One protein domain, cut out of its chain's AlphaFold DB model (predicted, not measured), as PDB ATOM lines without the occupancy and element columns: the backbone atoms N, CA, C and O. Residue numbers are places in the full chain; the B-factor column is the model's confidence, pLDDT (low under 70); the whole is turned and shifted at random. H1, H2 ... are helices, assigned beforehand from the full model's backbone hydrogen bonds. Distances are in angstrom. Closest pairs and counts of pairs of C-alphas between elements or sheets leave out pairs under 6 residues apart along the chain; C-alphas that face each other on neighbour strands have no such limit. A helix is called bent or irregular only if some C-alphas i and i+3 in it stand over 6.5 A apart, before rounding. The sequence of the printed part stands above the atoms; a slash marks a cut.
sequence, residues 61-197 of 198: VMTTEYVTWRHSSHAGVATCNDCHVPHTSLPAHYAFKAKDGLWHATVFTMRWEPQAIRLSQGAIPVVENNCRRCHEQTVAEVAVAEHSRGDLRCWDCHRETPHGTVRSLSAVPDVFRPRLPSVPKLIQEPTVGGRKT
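Overview. This is residues 61 to 197 of the 198 residues of the protein "Cytochrome c nitrite reductase small subunit" of Pirellulaceae bacterium (UniProt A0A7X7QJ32). Six helices, most of them short, are set in long loops: little H2 lies near the middle with H4 packed on it, and the long helix H3 runs along one side. H1 lies on the other side of H2 from H4, H6 sits beside H4, H5 lies beyond H4 toward one end, and a 40-residue tail from 158 to 197 runs back past H1 to the opposite end, where residues 182 to 187 stick out. The printed part has 137 residues, with six named helices in the order H1 to H6 and no named strand; the class is all helix, though under half of the residues, 58, are in named elements. It is only just compact, close to loose, with a radius of gyration of the C-alphas of 16.7 A, and is elongated, spanning 50 by 28 by 28 A.

Arrangement. Begin at H1, residues 61 to 70, and compare it with H3, residues 90 to 110: they are close but not clearly touching, with the C-alphas of Val 61 and Phe 108 the closest at 7.8 A, and run opposite ways at a steep tilt of 50 degrees. H2, residues 80 to 84, is near H3, with 6 pairs of C-alphas within 10 A. Look next at H4, residues 124 to 134, which touches H2; the closest C-alphas, of Cys 83 and Val 127, are 5.1 A apart. H5, residues 136 to 142, is close to H4 but not clearly touching it, with the C-alphas of Arg 132 and Val 139 the closest at 7.0 A, and stands about perpendicular to it at 88 degrees. H6, residues 154 to 157, is also close to H4 but not clearly touching it; the closest C-alphas, of Glu 128 and Cys 154, are 6.6 A apart. Among the pairs that are apart are H1 and H4, and H3 and H6. In H2, H3, H4 and H5 every O i to N i+4 pair is within hydrogen-bond range; in H1 5 of 6 are, and H6 is too short for such a pair.

Along the chain. Find C-alpha 61 at (37.350, 64.684, 31.876); H1 runs 15.6 A from there and is irregular, with C-alphas 61 and 64 standing 7.3 A apart. H2 covers 6.0 A. From C-alpha 90 at (63.908, 63.961, 38.040), H3 runs 30.1 A to C-alpha 110. H4 measures 16.1 A and H5 10.2 A. H6 measures 6.0 A and ends at C-alpha 157, at (51.255, 60.596, 10.260).

Size, cuts and confidence. The C-alphas of Val 144 and Pro 184, the two farthest apart, are 53.5 A from each other; both lie in stretches that stand free, residues 141 to 146 and 182 to 187. The links from H3 to H4 and from H5 to H6 are long. In the last stretch, residues 191 to 192 pair with 195 to 196, antiparallel. The printed part has no cut, its mean pLDDT is 91.3, and no printed residue is under 70.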
ATOM      1  N   VAL A  61      36.968  64.007  33.127       93.12
ATOM      2  CA  VAL A  61      37.350  64.684  31.876       93.12
ATOM      3  C   VAL A  61      38.427  63.888  31.119       93.12
ATOM      4  O   VAL A  61      38.475  63.933  29.897       93.12
ATOM      5  N   MET A  62      39.244  63.098  31.820       94.00
ATOM      6  CA  MET A  62      40.299  62.273  31.219       94.00
ATOM      7  C   MET A  62      39.837  60.856  30.850       94.00
ATOM      8  O   MET A  62      40.639  60.055  30.378       94.00
ATOM      9  N   THR A  63      38.562  60.505  31.058       92.19
ATOM     10  CA  THR A  63      38.094  59.130  30.834       92.19
ATOM     11  C   THR A  63      38.219  58.696  29.376       92.19
ATOM     12  O   THR A  63      38.645  57.570  29.130       92.19
ATOM     13  N   THR A  64      37.888  59.569  28.415       92.88
ATOM     14  CA  THR A  64      38.082  59.270  26.986       92.88
ATOM     15  C   THR A  64      39.541  58.924  26.711       92.88
ATOM     16  O   THR A  64      39.815  57.865  26.156       92.88
ATOM     17  N   GLU A  65      40.463  59.764  27.182       94.00
ATOM     18  CA  GLU A  65      41.893  59.607  26.922       94.00
ATOM     19  C   GLU A  65      42.458  58.326  27.544       94.00
ATOM     20  O   GLU A  65      43.226  57.613  26.898       94.00
ATOM     21  N   TYR A  66      42.028  57.983  28.765       93.94
ATOM     22  CA  TYR A  66      42.392  56.718  29.407       93.94
ATOM     23  C   TYR A  66      41.890  55.515  28.602       93.94
ATOM     24  O   TYR A  66      42.643  54.576  28.353       93.94
ATOM     25  N   VAL A  67      40.626  55.529  28.169       92.69
ATOM     26  CA  VAL A  67      40.032  54.399  27.439       92.69
ATOM     27  C   VAL A  67      40.701  54.208  26.087       92.69
ATOM     28  O   VAL A  67      41.027  53.073  25.737       92.69
ATOM     29  N   THR A  68      40.942  55.282  25.335       93.00
ATOM     30  CA  THR A  68      41.627  55.183  24.042       93.00
ATOM     31  C   THR A  68      43.073  54.728  24.215       93.00
ATOM     32  O   THR A  68      43.506  53.837  23.490       93.00
ATOM     33  N   TRP A  69      43.791  55.241  25.227       94.50
ATOM     34  CA  TRP A  69      45.136  54.761  25.553       94.50
ATOM     35  C   TRP A  69      45.124  53.267  25.878       94.50
ATOM     36  O   TRP A  69      45.917  52.528  25.298       94.50
ATOM     37  N   ARG A  70      44.189  52.804  26.721       92.38
ATOM     38  CA  ARG A  70      44.063  51.391  27.115       92.38
ATOM     39  C   ARG A  70      43.781  50.464  25.927       92.38
ATOM     40  O   ARG A  70      44.194  49.310  25.966       92.38
ATOM     41  N   HIS A  71      43.120  50.966  24.881       91.25
ATOM     42  CA  HIS A  71      42.859  50.247  23.625       91.25
ATOM     43  C   HIS A  71      43.933  50.476  22.545       91.25
ATOM     44  O   HIS A  71      43.772  50.022  21.412       91.25
ATOM     45  N   SER A  72      45.023  51.172  22.865       93.31
ATOM     46  CA  SER A  72      46.129  51.422  21.941       93.31
ATOM     47  C   SER A  72      47.255  50.400  22.110       93.31
ATOM     48  O   SER A  72      47.363  49.718  23.130       93.31
ATOM     49  N   SER A  73      48.175  50.362  21.143       94.44
ATOM     50  CA  SER A  73      49.410  49.568  21.232       94.44
ATOM     51  C   SER A  73      50.327  49.970  22.394       94.44
ATOM     52  O   SER A  73      51.207  49.200  22.770       94.44
ATOM     53  N   HIS A  74      50.129  51.156  22.976       96.06
ATOM     54  CA  HIS A  74      50.987  51.686  24.031       96.06
ATOM     55  C   HIS A  74      50.549  51.253  25.433       96.06
ATOM     56  O   HIS A  74      51.354  51.327  26.356       96.06
ATOM     57  N   ALA A  75      49.327  50.732  25.607       94.50
ATOM     58  CA  ALA A  75      48.792  50.364  26.921       94.50
ATOM     59  C   ALA A  75      49.639  49.332  27.683       94.50
ATOM     60  O   ALA A  75      49.634  49.312  28.910       94.50
ATOM     61  N   GLY A  76      50.326  48.446  26.954       94.19
ATOM     62  CA  GLY A  76      51.148  47.383  27.534       94.19
ATOM     63  C   GLY A  76      52.607  47.767  27.785       94.19
ATOM     64  O   GLY A  76      53.324  46.988  28.404       94.19
ATOM     65  N   VAL A  77      53.061  48.924  27.291       96.19
ATOM     66  CA  VAL A  77      54.490  49.301  27.297       96.19
ATOM     67  C   VAL A  77      54.763  50.717  27.805       96.19
ATOM     68  O   VAL A  77      55.912  51.035  28.092       96.19
ATOM     69  N   ALA A  78      53.739  51.564  27.916       96.81
ATOM     70  CA  ALA A  78      53.878  52.960  28.307       96.81
ATOM     71  C   ALA A  78      52.671  53.429  29.124       96.81
ATOM     72  O   ALA A  78      51.522  53.124  28.807       96.81
ATOM     73  N   THR A  79      52.935  54.228  30.149       96.75
ATOM     74  CA  THR A  79      51.939  54.964  30.931       96.75
ATOM     75  C   THR A  79      51.669  56.343  30.326       96.75
ATOM     76  O   THR A  79      52.372  56.800  29.424       96.75
ATOM     77  N   CYS A  80      50.672  57.062  30.849       96.38
ATOM     78  CA  CYS A  80      50.361  58.426  30.412       96.38
ATOM     79  C   CYS A  80      51.594  59.346  30.472       96.38
ATOM     80  O   CYS A  80      51.866  60.113  29.547       96.38
ATOM     81  N   ASN A  81      52.366  59.255  31.557       97.00
ATOM     82  CA  ASN A  81      53.498  60.143  31.802       97.00
ATOM     83  C   ASN A  81      54.730  59.776  30.965       97.00
ATOM     84  O   ASN A  81      55.573  60.641  30.724       97.00
ATOM     85  N   ASP A  82      54.812  58.550  30.438       97.56
ATOM     86  CA  ASP A  82      55.867  58.164  29.491       97.56
ATOM     87  C   ASP A  82      55.814  58.969  28.193       97.56
ATOM     88  O   ASP A  82      56.853  59.189  27.570       97.56
ATOM     89  N   CYS A  83      54.623  59.460  27.834       96.94
ATOM     90  CA  CYS A  83      54.412  60.365  26.710       96.94
ATOM     91  C   CYS A  83      54.269  61.830  27.154       96.94
ATOM     92  O   CYS A  83      54.852  62.712  26.529       96.94
ATOM     93  N   HIS A  84      53.513  62.113  28.218       97.00
ATOM     94  CA  HIS A  84      53.094  63.481  28.560       97.00
ATOM     95  C   HIS A  84      54.015  64.243  29.527       97.00
ATOM     96  O   HIS A  84      53.813  65.442  29.720       97.00
ATOM     97  N   VAL A  85      55.024  63.600  30.120       97.31
ATOM     98  CA  VAL A  85      55.954  64.227  31.079       97.31
ATOM     99  C   VAL A  85      57.395  64.073  30.573       97.31
ATOM    100  O   VAL A  85      57.714  63.049  29.973       97.31
ATOM    101  N   PRO A  86      58.285  65.071  30.733       97.12
ATOM    102  CA  PRO A  86      59.662  64.967  30.258       97.12
ATOM    103  C   PRO A  86      60.510  64.025  31.121       97.12
ATOM    104  O   PRO A  86      60.508  64.123  32.344       97.12
ATOM    105  N   HIS A  87      61.344  63.214  30.464       96.56
ATOM    106  CA  HIS A  87      62.245  62.242  31.108       96.56
ATOM    107  C   HIS A  87      63.717  62.687  31.125       96.56
ATOM    108  O   HIS A  87      64.623  61.865  31.213       96.56
ATOM    109  N   THR A  88      63.983  63.992  31.020       94.88
ATOM    110  CA  THR A  88      65.356  64.535  30.955       94.88
ATOM    111  C   THR A  88      66.053  64.583  32.313       94.88
ATOM    112  O   THR A  88      67.276  64.498  32.385       94.88
ATOM    113  N   SER A  89      65.297  64.754  33.400       96.31
ATOM    114  CA  SER A  89      65.802  64.701  34.776       96.31
ATOM    115  C   SER A  89      64.645  64.588  35.773       96.31
ATOM    116  O   SER A  89      63.537  65.048  35.493       96.31
ATOM    117  N   LEU A  90      64.910  64.048  36.967       95.56
ATOM    118  CA  LEU A  90      63.908  63.961  38.040       95.56
ATOM    119  C   LEU A  90      63.298  65.331  38.412       95.56
ATOM    120  O   LEU A  90      62.074  65.416  38.506       95.56
ATOM    121  N   PRO A  91      64.075  66.425  38.583       96.62
ATOM    122  CA  PRO A  91      63.490  67.731  38.879       96.62
ATOM    123  C   PRO A  91      62.599  68.255  37.749       96.62
ATOM    124  O   PRO A  91      61.526  68.786  38.026       96.62
ATOM    125  N   ALA A  92      63.008  68.085  36.485       95.62
ATOM    126  CA  ALA A  92      62.207  68.516  35.341       95.62
ATOM    127  C   ALA A  92      60.888  67.736  35.244       95.62
ATOM    128  O   ALA A  92      59.844  68.349  35.022       95.62
ATOM    129  N   HIS A  93      60.928  66.420  35.481       95.94
ATOM    130  CA  HIS A  93      59.752  65.546  35.516       95.94
ATOM    131  C   HIS A  93      58.713  66.055  36.516       95.94
ATOM    132  O   HIS A  93      57.589  66.393  36.143       95.94
ATOM    133  N   TYR A  94      59.099  66.185  37.789       95.62
ATOM    134  CA  TYR A  94      58.168  66.594  38.842       95.62
ATOM    135  C   TYR A  94      57.744  68.061  38.729       95.62
ATOM    136  O   TYR A  94      56.586  68.372  39.004       95.62
ATOM    137  N   ALA A  95      58.628  68.962  38.289       96.31
ATOM    138  CA  ALA A  95      58.266  70.361  38.068       96.31
ATOM    139  C   ALA A  95      57.233  70.506  36.940       96.31
ATOM    140  O   ALA A  95      56.261  71.249  37.089       96.31
ATOM    141  N   PHE A  96      57.412  69.773  35.835       96.56
ATOM    142  CA  PHE A  96      56.454  69.763  34.732       96.56
ATOM    143  C   PHE A  96      55.119  69.163  35.175       96.56
ATOM    144  O   PHE A  96      54.082  69.802  35.011       96.56
ATOM    145  N   LYS A  97      55.155  67.995  35.826       95.69
ATOM    146  CA  LYS A  97      53.969  67.312  36.359       95.69
ATOM    147  C   LYS A  97      53.184  68.190  37.338       95.69
ATOM    148  O   LYS A  97      51.963  68.267  37.244       95.69
ATOM    149  N   ALA A  98      53.868  68.892  38.243       94.81
ATOM    150  CA  ALA A  98      53.229  69.796  39.199       94.81
ATOM    151  C   ALA A  98      52.604  71.018  38.511       94.81
ATOM    152  O   ALA A  98      51.466  71.381  38.816       94.81
ATOM    153  N   LYS A  99      53.323  71.639  37.568       95.88
ATOM    154  CA  LYS A  99      52.823  72.785  36.799       95.88
ATOM    155  C   LYS A  99      51.583  72.413  35.987       95.88
ATOM    156  O   LYS A  99      50.588  73.135  36.029       95.88
ATOM    157  N   ASP A 100      51.651  71.308  35.255       94.81
ATOM    158  CA  ASP A 100      50.570  70.859  34.378       94.81
ATOM    159  C   ASP A 100      49.377  70.347  35.196       94.81
ATOM    160  O   ASP A 100      48.238  70.729  34.945       94.81
ATOM    161  N   GLY A 101      49.635  69.602  36.276       93.19
ATOM    162  CA  GLY A 101      48.612  69.177  37.231       93.19
ATOM    163  C   GLY A 101      47.864  70.348  37.876       93.19
ATOM    164  O   GLY A 101      46.637  70.308  37.970       93.19
ATOM    165  N   LEU A 102      48.565  71.421  38.263       94.31
ATOM    166  CA  LEU A 102      47.933  72.634  38.800       94.31
ATOM    167  C   LEU A 102      47.070  73.342  37.745       94.31
ATOM    168  O   LEU A 102      45.966  73.806  38.052       94.31
ATOM    169  N   TRP A 103      47.551  73.408  36.504       95.31
ATOM    170  CA  TRP A 103      46.792  73.982  35.396       95.31
ATOM    171  C   TRP A 103      45.525  73.171  35.103       95.31
ATOM    172  O   TRP A 103      44.438  73.744  35.048       95.31
ATOM    173  N   HIS A 104      45.633  71.845  35.016       94.50
ATOM    174  CA  HIS A 104      44.494  70.941  34.851       94.50
ATOM    175  C   HIS A 104      43.477  71.083  35.984       94.50
ATOM    176  O   HIS A 104      42.292  71.274  35.719       94.50
ATOM    177  N   ALA A 105      43.929  71.077  37.241       92.81
ATOM    178  CA  ALA A 105      43.052  71.285  38.391       92.81
ATOM    179  C   ALA A 105      42.295  72.621  38.298       92.81
ATOM    180  O   ALA A 105      41.095  72.668  38.565       92.81
ATOM    181  N   THR A 106      42.972  73.687  37.862       94.88
ATOM    182  CA  THR A 106      42.359  75.008  37.667       94.88
ATOM    183  C   THR A 106      41.304  74.976  36.563       94.88
ATOM    184  O   THR A 106      40.155  75.338  36.805       94.88
ATOM    185  N   VAL A 107      41.667  74.502  35.368       95.38
ATOM    186  CA  VAL A 107      40.772  74.457  34.200       95.38
ATOM    187  C   VAL A 107      39.528  73.622  34.493       95.38
ATOM    188  O   VAL A 107      38.421  74.088  34.235       95.38
ATOM    189  N   PHE A 108      39.688  72.437  35.089       92.88
ATOM    190  CA  PHE A 108      38.570  71.527  35.359       92.88
ATOM    191  C   PHE A 108      37.682  72.006  36.511       92.88
ATOM    192  O   PHE A 108      36.473  71.787  36.485       92.88
ATOM    193  N   THR A 109      38.248  72.701  37.504       91.88
ATOM    194  CA  THR A 109      37.449  73.338  38.565       91.88
ATOM    195  C   THR A 109      36.615  74.483  37.999       91.88
ATOM    196  O   THR A 109      35.443  74.626  38.339       91.88
ATOM    197  N   MET A 110      37.200  75.273  37.097       96.56
ATOM    198  CA  MET A 110      36.533  76.417  36.476       96.56
ATOM    199  C   MET A 110      35.638  76.038  35.287       96.56
ATOM    200  O   MET A 110      34.945  76.907  34.755       96.56
ATOM    201  N   ARG A 111      35.622  74.759  34.887       93.94
ATOM    202  CA  ARG A 111      34.865  74.235  33.737       93.94
ATOM    203  C   ARG A 111      35.254  74.897  32.412       93.94
ATOM    204  O   ARG A 111      34.404  75.205  31.579       93.94
ATOM    205  N   TRP A 112      36.545  75.167  32.244       95.69
ATOM    206  CA  TRP A 112      37.109  75.819  31.057       95.69
ATOM    207  C   TRP A 112      37.622  74.825  30.010       95.69
ATOM    208  O   TRP A 112      38.202  75.228  29.000       95.69
ATOM    209  N   GLU A 113      37.442  73.526  30.237       93.38
ATOM    210  CA  GLU A 113      37.847  72.492  29.296       93.38
ATOM    211  C   GLU A 113      37.061  72.561  27.970       93.38
ATOM    212  O   GLU A 113      35.832  72.680  27.969       93.38
ATOM    213  N   PRO A 114      37.734  72.451  26.810       93.44
ATOM    214  CA  PRO A 114      37.050  72.298  25.534       93.44
ATOM    215  C   PRO A 114      36.463  70.886  25.401       93.44
ATOM    216  O   PRO A 114      36.955  69.930  25.996       93.44
ATOM    217  N   GLN A 115      35.471  70.722  24.520       93.00
ATOM    218  CA  GLN A 115      34.936  69.391  24.208       93.00
ATOM    219  C   GLN A 115      35.954  68.465  23.546       93.00
ATOM    220  O   GLN A 115      35.788  67.258  23.647       93.00
ATOM    221  N   ALA A 116      36.967  69.003  22.866       92.31
ATOM    222  CA  ALA A 116      38.076  68.241  22.309       92.31
ATOM    223  C   ALA A 116      39.387  68.803  22.858       92.31
ATOM    224  O   ALA A 116      39.775  69.929  22.523       92.31
ATOM    225  N   ILE A 117      40.047  68.028  23.714       91.56
ATOM    226  CA  ILE A 117      41.283  68.442  24.374       91.56
ATOM    227  C   ILE A 117      42.440  68.339  23.381       91.56
ATOM    228  O   ILE A 117      42.524  67.424  22.561       91.56
ATOM    229  N   ARG A 118      43.322  69.337  23.414       91.62
ATOM    230  CA  ARG A 118      44.493  69.423  22.541       91.62
ATOM    231  C   ARG A 118      45.726  69.690  23.381       91.62
ATOM    232  O   ARG A 118      45.650  70.398  24.383       91.62
ATOM    233  N   LEU A 119      46.860  69.164  22.925       92.69
ATOM    234  CA  LEU A 119      48.149  69.458  23.535       92.69
ATOM    235  C   LEU A 119      48.402  70.966  23.531       92.69
ATOM    236  O   LEU A 119      48.218  71.649  22.519       92.69
ATOM    237  N   SER A 120      48.849  71.474  24.677       94.00
ATOM    238  CA  SER A 120      49.334  72.843  24.786       94.00
ATOM    239  C   SER A 120      50.636  73.009  23.995       94.00
ATOM    240  O   SER A 120      51.365  72.045  23.754       94.00
ATOM    241  N   GLN A 121      50.982  74.249  23.642       94.19
ATOM    242  CA  GLN A 121      52.249  74.547  22.958       94.19
ATOM    243  C   GLN A 121      53.478  74.058  23.743       94.19
ATOM    244  O   GLN A 121      54.473  73.671  23.141       94.19
ATOM    245  N   GLY A 122      53.397  74.034  25.079       93.69
ATOM    246  CA  GLY A 122      54.466  73.518  25.935       93.69
ATOM    247  C   GLY A 122      54.536  71.989  25.992       93.69
ATOM    248  O   GLY A 122      55.622  71.449  26.169       93.69
ATOM    249  N   ALA A 123      53.409  71.293  25.818       95.06
ATOM    250  CA  ALA A 123      53.354  69.832  25.860       95.06
ATOM    251  C   ALA A 123      53.741  69.177  24.524       95.06
ATOM    252  O   ALA A 123      54.275  68.073  24.523       95.06
ATOM    253  N   ILE A 124      53.527  69.859  23.390       95.06
ATOM    254  CA  ILE A 124      53.899  69.362  22.051       95.06
ATOM    255  C   ILE A 124      55.357  68.864  21.983       95.06
ATOM    256  O   ILE A 124      55.548  67.702  21.629       95.06
ATOM    257  N   PRO A 125      56.387  69.662  22.328       94.44
ATOM    258  CA  PRO A 125      57.770  69.191  22.241       94.44
ATOM    259  C   PRO A 125      58.083  68.065  23.236       94.44
ATOM    260  O   PRO A 125      58.954  67.247  22.964       94.44
ATOM    261  N   VAL A 126      57.379  67.992  24.370       96.62
ATOM    262  CA  VAL A 126      57.555  66.906  25.348       96.62
ATOM    263  C   VAL A 126      57.082  65.579  24.760       96.62
ATOM    264  O   VAL A 126      57.837  64.610  24.768       96.62
ATOM    265  N   VAL A 127      55.870  65.551  24.200       96.38
ATOM    266  CA  VAL A 127      55.300  64.337  23.600       96.38
ATOM    267  C   VAL A 127      56.124  63.878  22.398       96.38
ATOM    268  O   VAL A 127      56.467  62.704  22.322       96.38
ATOM    269  N   GLU A 128      56.513  64.796  21.506       95.12
ATOM    270  CA  GLU A 128      57.345  64.473  20.332       95.12
ATOM    271  C   GLU A 128      58.702  63.884  20.741       95.12
ATOM    272  O   GLU A 128      59.114  62.842  20.225       95.12
ATOM    273  N   ASN A 129      59.378  64.495  21.719       95.12
ATOM    274  CA  ASN A 129      60.648  63.972  22.224       95.12
ATOM    275  C   ASN A 129      60.484  62.592  22.865       95.12
ATOM    276  O   ASN A 129      61.363  61.748  22.722       95.12
ATOM    277  N   ASN A 130      59.364  62.334  23.540       97.31
ATOM    278  CA  ASN A 130      59.102  61.034  24.147       97.31
ATOM    279  C   ASN A 130      58.786  59.945  23.112       97.31
ATOM    280  O   ASN A 130      59.232  58.813  23.295       97.31
ATOM    281  N   CYS A 131      58.114  60.277  22.001       95.75
ATOM    282  CA  CYS A 131      58.002  59.369  20.856       95.75
ATOM    283  C   CYS A 131      59.398  58.965  20.361       95.75
ATOM    284  O   CYS A 131      59.702  57.779  20.245       95.75
ATOM    285  N   ARG A 132      60.269  59.954  20.138       94.00
ATOM    286  CA  ARG A 132      61.639  59.738  19.646       94.00
ATOM    287  C   ARG A 132      62.516  58.989  20.635       94.00
ATOM    288  O   ARG A 132      63.285  58.146  20.209       94.00
ATOM    289  N   ARG A 133      62.369  59.239  21.936       95.75
ATOM    290  CA  ARG A 133      63.115  58.545  22.994       95.75
ATOM    291  C   ARG A 133      62.897  57.032  22.952       95.75
ATOM    292  O   ARG A 133      63.845  56.279  23.116       95.75
ATOM    293  N   CYS A 134      61.658  56.586  22.757       96.94
ATOM    294  CA  CYS A 134      61.347  55.154  22.710       96.94
ATOM    295  C   CYS A 134      61.571  54.547  21.319       96.94
ATOM    296  O   CYS A 134      61.932  53.379  21.215       96.94
ATOM    297  N   HIS A 135      61.385  55.332  20.255       95.62
ATOM    298  CA  HIS A 135      61.554  54.895  18.866       95.62
ATOM    299  C   HIS A 135      62.885  55.339  18.245       95.62
ATOM    300  O   HIS A 135      62.988  55.425  17.023       95.62
ATOM    301  N   GLU A 136      63.900  55.617  19.067       94.31
ATOM    302  CA  GLU A 136      65.162  56.233  18.641       94.31
ATOM    303  C   GLU A 136      65.818  55.439  17.517       94.31
ATOM    304  O   GLU A 136      66.145  56.006  16.480       94.31
ATOM    305  N   GLN A 137      65.923  54.118  17.685       94.31
ATOM    306  CA  GLN A 137      66.525  53.242  16.687       94.31
ATOM    307  C   GLN A 137      65.773  53.298  15.351       94.31
ATOM    308  O   GLN A 137      66.377  53.550  14.314       94.31
ATOM    309  N   THR A 138      64.448  53.115  15.369       92.31
ATOM    310  CA  THR A 138      63.637  53.155  14.144       92.31
ATOM    311  C   THR A 138      63.744  54.508  13.453       92.31
ATOM    312  O   THR A 138      63.852  54.562  12.233       92.31
ATOM    313  N   VAL A 139      63.738  55.601  14.220       91.25
ATOM    314  CA  VAL A 139      63.896  56.956  13.683       91.25
ATOM    315  C   VAL A 139      65.291  57.145  13.090       91.25
ATOM    316  O   VAL A 139      65.394  57.666  11.986       91.25
ATOM    317  N   ALA A 140      66.350  56.701  13.768       89.38
ATOM    318  CA  ALA A 140      67.729  56.829  13.298       89.38
ATOM    319  C   ALA A 140      67.988  56.059  11.992       89.38
ATOM    320  O   ALA A 140      68.768  56.511  11.160       89.38
ATOM    321  N   GLU A 141      67.316  54.924  11.790       90.38
ATOM    322  CA  GLU A 141      67.449  54.104  10.580       90.38
ATOM    323  C   GLU A 141      66.739  54.704   9.352       90.38
ATOM    324  O   GLU A 141      67.130  54.421   8.220       90.38
ATOM    325  N   VAL A 142      65.706  55.533   9.552       85.31
ATOM    326  CA  VAL A 142      64.896  56.106   8.456       85.31
ATOM    327  C   VAL A 142      65.116  57.601   8.239       85.31
ATOM    328  O   VAL A 142      64.785  58.125   7.173       85.31
ATOM    329  N   ALA A 143      65.622  58.318   9.243       81.75
ATOM    330  CA  ALA A 143      65.780  59.760   9.183       81.75
ATOM    331  C   ALA A 143      66.920  60.138   8.230       81.75
ATOM    332  O   ALA A 143      68.087  59.843   8.466       81.75
ATOM    333  N   VAL A 144      66.571  60.849   7.158       76.88
ATOM    334  CA  VAL A 144      67.540  61.388   6.187       76.88
ATOM    335  C   VAL A 144      68.152  62.710   6.681       76.88
ATOM    336  O   VAL A 144      69.213  63.120   6.219       76.88
ATOM    337  N   ALA A 145      67.492  63.378   7.628       79.31
ATOM    338  CA  ALA A 145      67.935  64.620   8.251       79.31
ATOM    339  C   ALA A 145      67.474  64.688   9.714       79.31
ATOM    340  O   ALA A 145      66.516  64.016  10.110       79.31
ATOM    341  N   GLU A 146      68.151  65.519  10.506       80.56
ATOM    342  CA  GLU A 146      67.753  65.797  11.882       80.56
ATOM    343  C   GLU A 146      66.401  66.519  11.912       80.56
ATOM    344  O   GLU A 146      66.152  67.439  11.132       80.56
ATOM    345  N   HIS A 147      65.521  66.088  12.815       81.25
ATOM    346  CA  HIS A 147      64.204  66.689  12.956       81.25
ATOM    347  C   HIS A 147      64.314  68.104  13.514       81.25
ATOM    348  O   HIS A 147      64.869  68.333  14.591       81.25
ATOM    349  N   SER A 148      63.736  69.047  12.789       80.94
ATOM    350  CA  SER A 148      63.792  70.464  13.083       80.94
ATOM    351  C   SER A 148      62.407  71.027  13.394       80.94
ATOM    352  O   SER A 148      61.357  70.445  13.111       80.94
ATOM    353  N   ARG A 149      62.384  72.205  14.018       76.81
ATOM    354  CA  ARG A 149      61.130  72.883  14.341       76.81
ATOM    355  C   ARG A 149      60.407  73.279  13.049       76.81
ATOM    356  O   ARG A 149      60.864  74.169  12.345       76.81
ATOM    357  N   GLY A 150      59.232  72.700  12.823       79.31
ATOM    358  CA  GLY A 150      58.416  72.942  11.627       79.31
ATOM    359  C   GLY A 150      58.213  71.690  10.778       79.31
ATOM    360  O   GLY A 150      57.294  71.665   9.962       79.31
ATOM    361  N   ASP A 151      59.002  70.647  11.026       87.38
ATOM    362  CA  ASP A 151      58.799  69.336  10.428       87.38
ATOM    363  C   ASP A 151      57.521  68.663  10.949       87.38
ATOM    364  O   ASP A 151      56.974  69.012  12.002       87.38
ATOM    365  N   LEU A 152      57.059  67.654  10.206       90.31
ATOM    366  CA  LEU A 152      55.941  66.814  10.621       90.31
ATOM    367  C   LEU A 152      56.272  66.086  11.925       90.31
ATOM    368  O   LEU A 152      57.339  65.488  12.071       90.31
ATOM    369  N   ARG A 153      55.320  66.110  12.851       92.38
ATOM    370  CA  ARG A 153      55.402  65.404  14.132       92.38
ATOM    371  C   ARG A 153      55.029  63.946  13.935       92.38
ATOM    372  O   ARG A 153      54.299  63.612  12.996       92.38
ATOM    373  N   CYS A 154      55.443  63.078  14.855       93.19
ATOM    374  CA  CYS A 154      55.159  61.645  14.755       93.19
ATOM    375  C   CYS A 154      53.659  61.372  14.532       93.19
ATOM    376  O   CYS A 154      53.277  60.614  13.641       93.19
ATOM    377  N   TRP A 155      52.786  62.048  15.284       92.62
ATOM    378  CA  TRP A 155      51.331  61.868  15.200       92.62
ATOM    379  C   TRP A 155      50.651  62.619  14.047       92.62
ATOM    380  O   TRP A 155      49.445  62.450  13.859       92.62
ATOM    381  N   ASP A 156      51.371  63.433  13.264       92.75
ATOM    382  CA  ASP A 156      50.805  64.004  12.033       92.75
ATOM    383  C   ASP A 156      50.598  62.890  10.980       92.75
ATOM    384  O   ASP A 156      49.622  62.923  10.224       92.75
ATOM    385  N   CYS A 157      51.436  61.842  11.016       92.69
ATOM    386  CA  CYS A 157      51.255  60.596  10.260       92.69
ATOM    387  C   CYS A 157      50.618  59.479  11.112       92.69
ATOM    388  O   CYS A 157      49.659  58.837  10.679       92.69
ATOM    389  N   HIS A 158      51.083  59.273  12.350       93.56
ATOM    390  CA  HIS A 158      50.540  58.278  13.290       93.56
ATOM    391  C   HIS A 158      49.294  58.802  14.023       93.56
ATOM    392  O   HIS A 158      49.251  58.889  15.250       93.56
ATOM    393  N   ARG A 159      48.270  59.177  13.250       92.00
ATOM    394  CA  ARG A 159      47.109  59.961  13.718       92.00
ATOM    395  C   ARG A 159      46.250  59.278  14.779       92.00
ATOM    396  O   ARG A 159      45.580  59.967  15.546       92.00
ATOM    397  N   GLU A 160      46.273  57.950  14.826       90.81
ATOM    398  CA  GLU A 160      45.484  57.166  15.780       90.81
ATOM    399  C   GLU A 160      46.237  56.876  17.095       90.81
ATOM    400  O   GLU A 160      45.658  56.335  18.036       90.81
ATOM    401  N   THR A 161      47.514  57.261  17.204       89.56
ATOM    402  CA  THR A 161      48.348  56.966  18.377       89.56
ATOM    403  C   THR A 161      48.278  58.071  19.442       89.56
ATOM    404  O   THR A 161      48.489  59.241  19.120       89.56
ATOM    405  N   PRO A 162      48.085  57.737  20.732       86.12
ATOM    406  CA  PRO A 162      47.312  56.601  21.244       86.12
ATOM    407  C   PRO A 162      45.811  56.931  21.380       86.12
ATOM    408  O   PRO A 162      45.018  56.061  21.719       86.12
ATOM    409  N   HIS A 163      45.415  58.186  21.140       93.56
ATOM    410  CA  HIS A 163      44.074  58.700  21.447       93.56
ATOM    411  C   HIS A 163      43.109  58.731  20.253       93.56
ATOM    412  O   HIS A 163      42.047  59.348  20.321       93.56
ATOM    413  N   GLY A 164      43.464  58.090  19.140       87.00
ATOM    414  CA  GLY A 164      42.621  58.062  17.950       87.00
ATOM    415  C   GLY A 164      42.442  59.433  17.281       87.00
ATOM    416  O   GLY A 164      43.108  60.410  17.632       87.00
ATOM    417  N   THR A 165      41.503  59.546  16.344       87.19
ATOM    418  CA  THR A 165      41.059  60.831  15.759       87.19
ATOM    419  C   THR A 165      39.766  61.382  16.376       87.19
ATOM    420  O   THR A 165      39.476  62.574  16.247       87.19
ATOM    421  N   VAL A 166      39.021  60.561  17.124       85.25
ATOM    422  CA  VAL A 166      37.776  60.947  17.814       85.25
ATOM    423  C   VAL A 166      38.062  61.263  19.288       85.25
ATOM    424  O   VAL A 166      37.983  60.398  20.151       85.25
ATOM    425  N   ARG A 167      38.384  62.529  19.580       82.88
ATOM    426  CA  ARG A 167      38.930  62.974  20.886       82.88
ATOM    427  C   ARG A 167      37.975  63.839  21.712       82.88
ATOM    428  O   ARG A 167      38.395  64.754  22.418       82.88
ATOM    429  N   SER A 168      36.668  63.643  21.551       90.81
ATOM    430  CA  SER A 168      35.693  64.405  22.333       90.81
ATOM    431  C   SER A 168      35.543  63.842  23.752       90.81
ATOM    432  O   SER A 168      35.554  62.629  23.948       90.81
ATOM    433  N   LEU A 169      35.266  64.697  24.740       90.44
ATOM    434  CA  LEU A 169      34.846  64.287  26.091       90.44
ATOM    435  C   LEU A 169      33.603  63.380  26.091       90.44
ATOM    436  O   LEU A 169      33.357  62.647  27.049       90.44
ATOM    437  N   SER A 170      32.822  63.421  25.010       89.94
ATOM    438  CA  SER A 170      31.632  62.589  24.808       89.94
ATOM    439  C   SER A 170      31.860  61.429  23.831       89.94
ATOM    440  O   SER A 170      30.909  60.735  23.485       89.94
ATOM    441  N   ALA A 171      33.098  61.201  23.376       91.06
ATOM    442  CA  ALA A 171      33.416  60.167  22.388       91.06
ATOM    443  C   ALA A 171      33.273  58.743  22.938       91.06
ATOM    444  O   ALA A 171      32.897  57.839  22.198       91.06
ATOM    445  N   VAL A 172      33.559  58.541  24.229       90.12
ATOM    446  CA  VAL A 172      33.414  57.238  24.888       90.12
ATOM    447  C   VAL A 172      32.054  57.157  25.590       90.12
ATOM    448  O   VAL A 172      31.819  57.926  26.537       90.12
ATOM    449  N   PRO A 173      31.173  56.221  25.175       88.31
ATOM    450  CA  PRO A 173      29.895  55.975  25.834       88.31
ATOM    451  C   PRO A 173      30.057  55.603  27.310       88.31
ATOM    452  O   PRO A 173      30.979  54.872  27.672       88.31
ATOM    453  N   ASP A 174      29.112  56.026  28.152       86.06
ATOM    454  CA  ASP A 174      29.152  55.800  29.606       86.06
ATOM    455  C   ASP A 174      29.281  54.323  30.008       86.06
ATOM    456  O   ASP A 174      29.899  54.015  31.025       86.06
ATOM    457  N   VAL A 175      28.751  53.394  29.203       86.50
ATOM    458  CA  VAL A 175      28.861  51.945  29.454       86.50
ATOM    459  C   VAL A 175      30.306  51.437  29.410       86.50
ATOM    460  O   VAL A 175      30.625  50.463  30.086       86.50
ATOM    461  N   PHE A 176      31.185  52.113  28.665       87.62
ATOM    462  CA  PHE A 176      32.603  51.770  28.540       87.62
ATOM    463  C   PHE A 176      33.503  52.597  29.460       87.62
ATOM    464  O   PHE A 176      34.711  52.371  29.490       87.62
ATOM    465  N   ARG A 177      32.942  53.549  30.218       88.50
ATOM    466  CA  ARG A 177      33.715  54.389  31.135       88.50
ATOM    467  C   ARG A 177      34.120  53.583  32.367       88.50
ATOM    468  O   ARG A 177      33.236  53.158  33.121       88.50
ATOM    469  N   PRO A 178      35.426  53.387  32.615       91.25
ATOM    470  CA  PRO A 178      35.871  52.690  33.804       91.25
ATOM    471  C   PRO A 178      35.521  53.504  35.048       91.25
ATOM    472  O   PRO A 178      35.611  54.733  35.060       91.25
ATOM    473  N   ARG A 179      35.121  52.812  36.111       89.88
ATOM    474  CA  ARG A 179      34.875  53.406  37.425       89.88
ATOM    475  C   ARG A 179      35.978  52.990  38.373       89.88
ATOM    476  O   ARG A 179      36.229  51.796  38.551       89.88
ATOM    477  N   LEU A 180      36.593  53.986  38.995       90.31
ATOM    478  CA  LEU A 180      37.526  53.776  40.089       90.31
ATOM    479  C   LEU A 180      36.772  53.362  41.361       90.31
ATOM    480  O   LEU A 180      35.608  53.736  41.549       90.31
ATOM    481  N   PRO A 181      37.420  52.609  42.265       90.12
ATOM    482  CA  PRO A 181      36.806  52.227  43.522       90.12
ATOM    483  C   PRO A 181      36.548  53.440  44.423       90.12
ATOM    484  O   PRO A 181      37.148  54.509  44.272       90.12
ATOM    485  N   SER A 182      35.702  53.244  45.437       87.12
ATOM    486  CA  SER A 182      35.481  54.225  46.504       87.12
ATOM    487  C   SER A 182      36.801  54.700  47.119       87.12
ATOM    488  O   SER A 182      37.717  53.895  47.310       87.12
ATOM    489  N   VAL A 183      36.860  55.980  47.491       86.44
ATOM    490  CA  VAL A 183      38.051  56.684  48.006       86.44
ATOM    491  C   VAL A 183      38.885  55.902  49.038       86.44
ATOM    492  O   VAL A 183      40.107  55.923  48.901       86.44
ATOM    493  N   PRO A 184      38.309  55.159  50.009       83.12
ATOM    494  CA  PRO A 184      39.110  54.436  51.001       83.12
ATOM    495  C   PRO A 184      40.078  53.395  50.415       83.12
ATOM    496  O   PRO A 184      41.043  53.018  51.076       83.12
ATOM    497  N   LYS A 185      39.841  52.909  49.188       83.38
ATOM    498  CA  LYS A 185      40.743  51.958  48.531       83.38
ATOM    499  C   LYS A 185      41.924  52.692  47.902       83.38
ATOM    500  O   LYS A 185      41.742  53.467  46.961       83.38
ATOM    501  N   LEU A 186      43.122  52.396  48.402       75.56
ATOM    502  CA  LEU A 186      44.393  52.936  47.908       75.56
ATOM    503  C   LEU A 186      44.707  52.469  46.482       75.56
ATOM    504  O   LEU A 186      45.105  53.278  45.653       75.56
ATOM    505  N   ILE A 187      44.480  51.186  46.190       82.69
ATOM    506  CA  ILE A 187      44.680  50.614  44.855       82.69
ATOM    507  C   ILE A 187      43.491  50.995  43.968       82.69
ATOM    508  O   ILE A 187      42.333  50.781  44.337       82.69
ATOM    509  N   GLN A 188      43.779  51.566  42.802       88.06
ATOM    510  CA  GLN A 188      42.794  52.122  41.875       88.06
ATOM    511  C   GLN A 188      42.385  51.131  40.775       88.06
ATOM    512  O   GLN A 188      42.341  51.506  39.617       88.06
ATOM    513  N   GLU A 189      42.059  49.880  41.112       89.31
ATOM    514  CA  GLU A 189      41.618  48.891  40.108       89.31
ATOM    515  C   GLU A 189      40.325  49.350  39.399       89.31
ATOM    516  O   GLU A 189      39.270  49.399  40.048       89.31
ATOM    517  N   PRO A 190      40.365  49.691  38.095       90.12
ATOM    518  CA  PRO A 190      39.181  50.136  37.380       90.12
ATOM    519  C   PRO A 190      38.221  48.974  37.120       90.12
ATOM    520  O   PRO A 190      38.612  47.814  36.983       90.12
ATOM    521  N   THR A 191      36.933  49.298  37.014       89.81
ATOM    522  CA  THR A 191      35.905  48.340  36.591       89.81
ATOM    523  C   THR A 191      35.026  48.916  35.491       89.81
ATOM    524  O   THR A 191      34.665  50.092  35.536       89.81
ATOM    525  N   VAL A 192      34.635  48.089  34.522       87.25
ATOM    526  CA  VAL A 192      33.669  48.441  33.468       87.25
ATOM    527  C   VAL A 192      32.460  47.523  33.617       87.25
ATOM    528  O   VAL A 192      32.591  46.300  33.640       87.25
ATOM    529  N   GLY A 193      31.269  48.100  33.811       82.25
ATOM    530  CA  GLY A 193      30.048  47.319  34.055       82.25
ATOM    531  C   GLY A 193      30.127  46.380  35.273       82.25
ATOM    532  O   GLY A 193      29.467  45.346  35.286       82.25
ATOM    533  N   GLY A 194      30.963  46.701  36.269       80.44
ATOM    534  CA  GLY A 194      31.177  45.880  37.469       80.44
ATOM    535  C   GLY A 194      32.173  44.725  37.306       80.44
ATOM    536  O   GLY A 194      32.400  43.996  38.269       80.44
ATOM    537  N   ARG A 195      32.789  44.563  36.129       81.06
ATOM    538  CA  ARG A 195      33.869  43.590  35.897       81.06
ATOM    539  C   ARG A 195      35.226  44.276  35.953       81.06
ATOM    540  O   ARG A 195      35.329  45.451  35.597       81.06
ATOM    541  N   LYS A 196      36.244  43.545  36.404       81.50
ATOM    542  CA  LYS A 196      37.639  43.994  36.356       81.50
ATOM    543  C   LYS A 196      38.084  44.184  34.898       81.50
ATOM    544  O   LYS A 196      37.488  43.613  33.986       81.50
ATOM    545  N   THR A 197      39.043  45.083  34.696       73.81
ATOM    546  CA  THR A 197      39.564  45.490  33.377       73.81
ATOM    547  C   THR A 197      40.939  44.882  33.069       73.81
ATOM    548  O   THR A 197      41.752  45.517  32.383       73.81
TER     549      THR A 197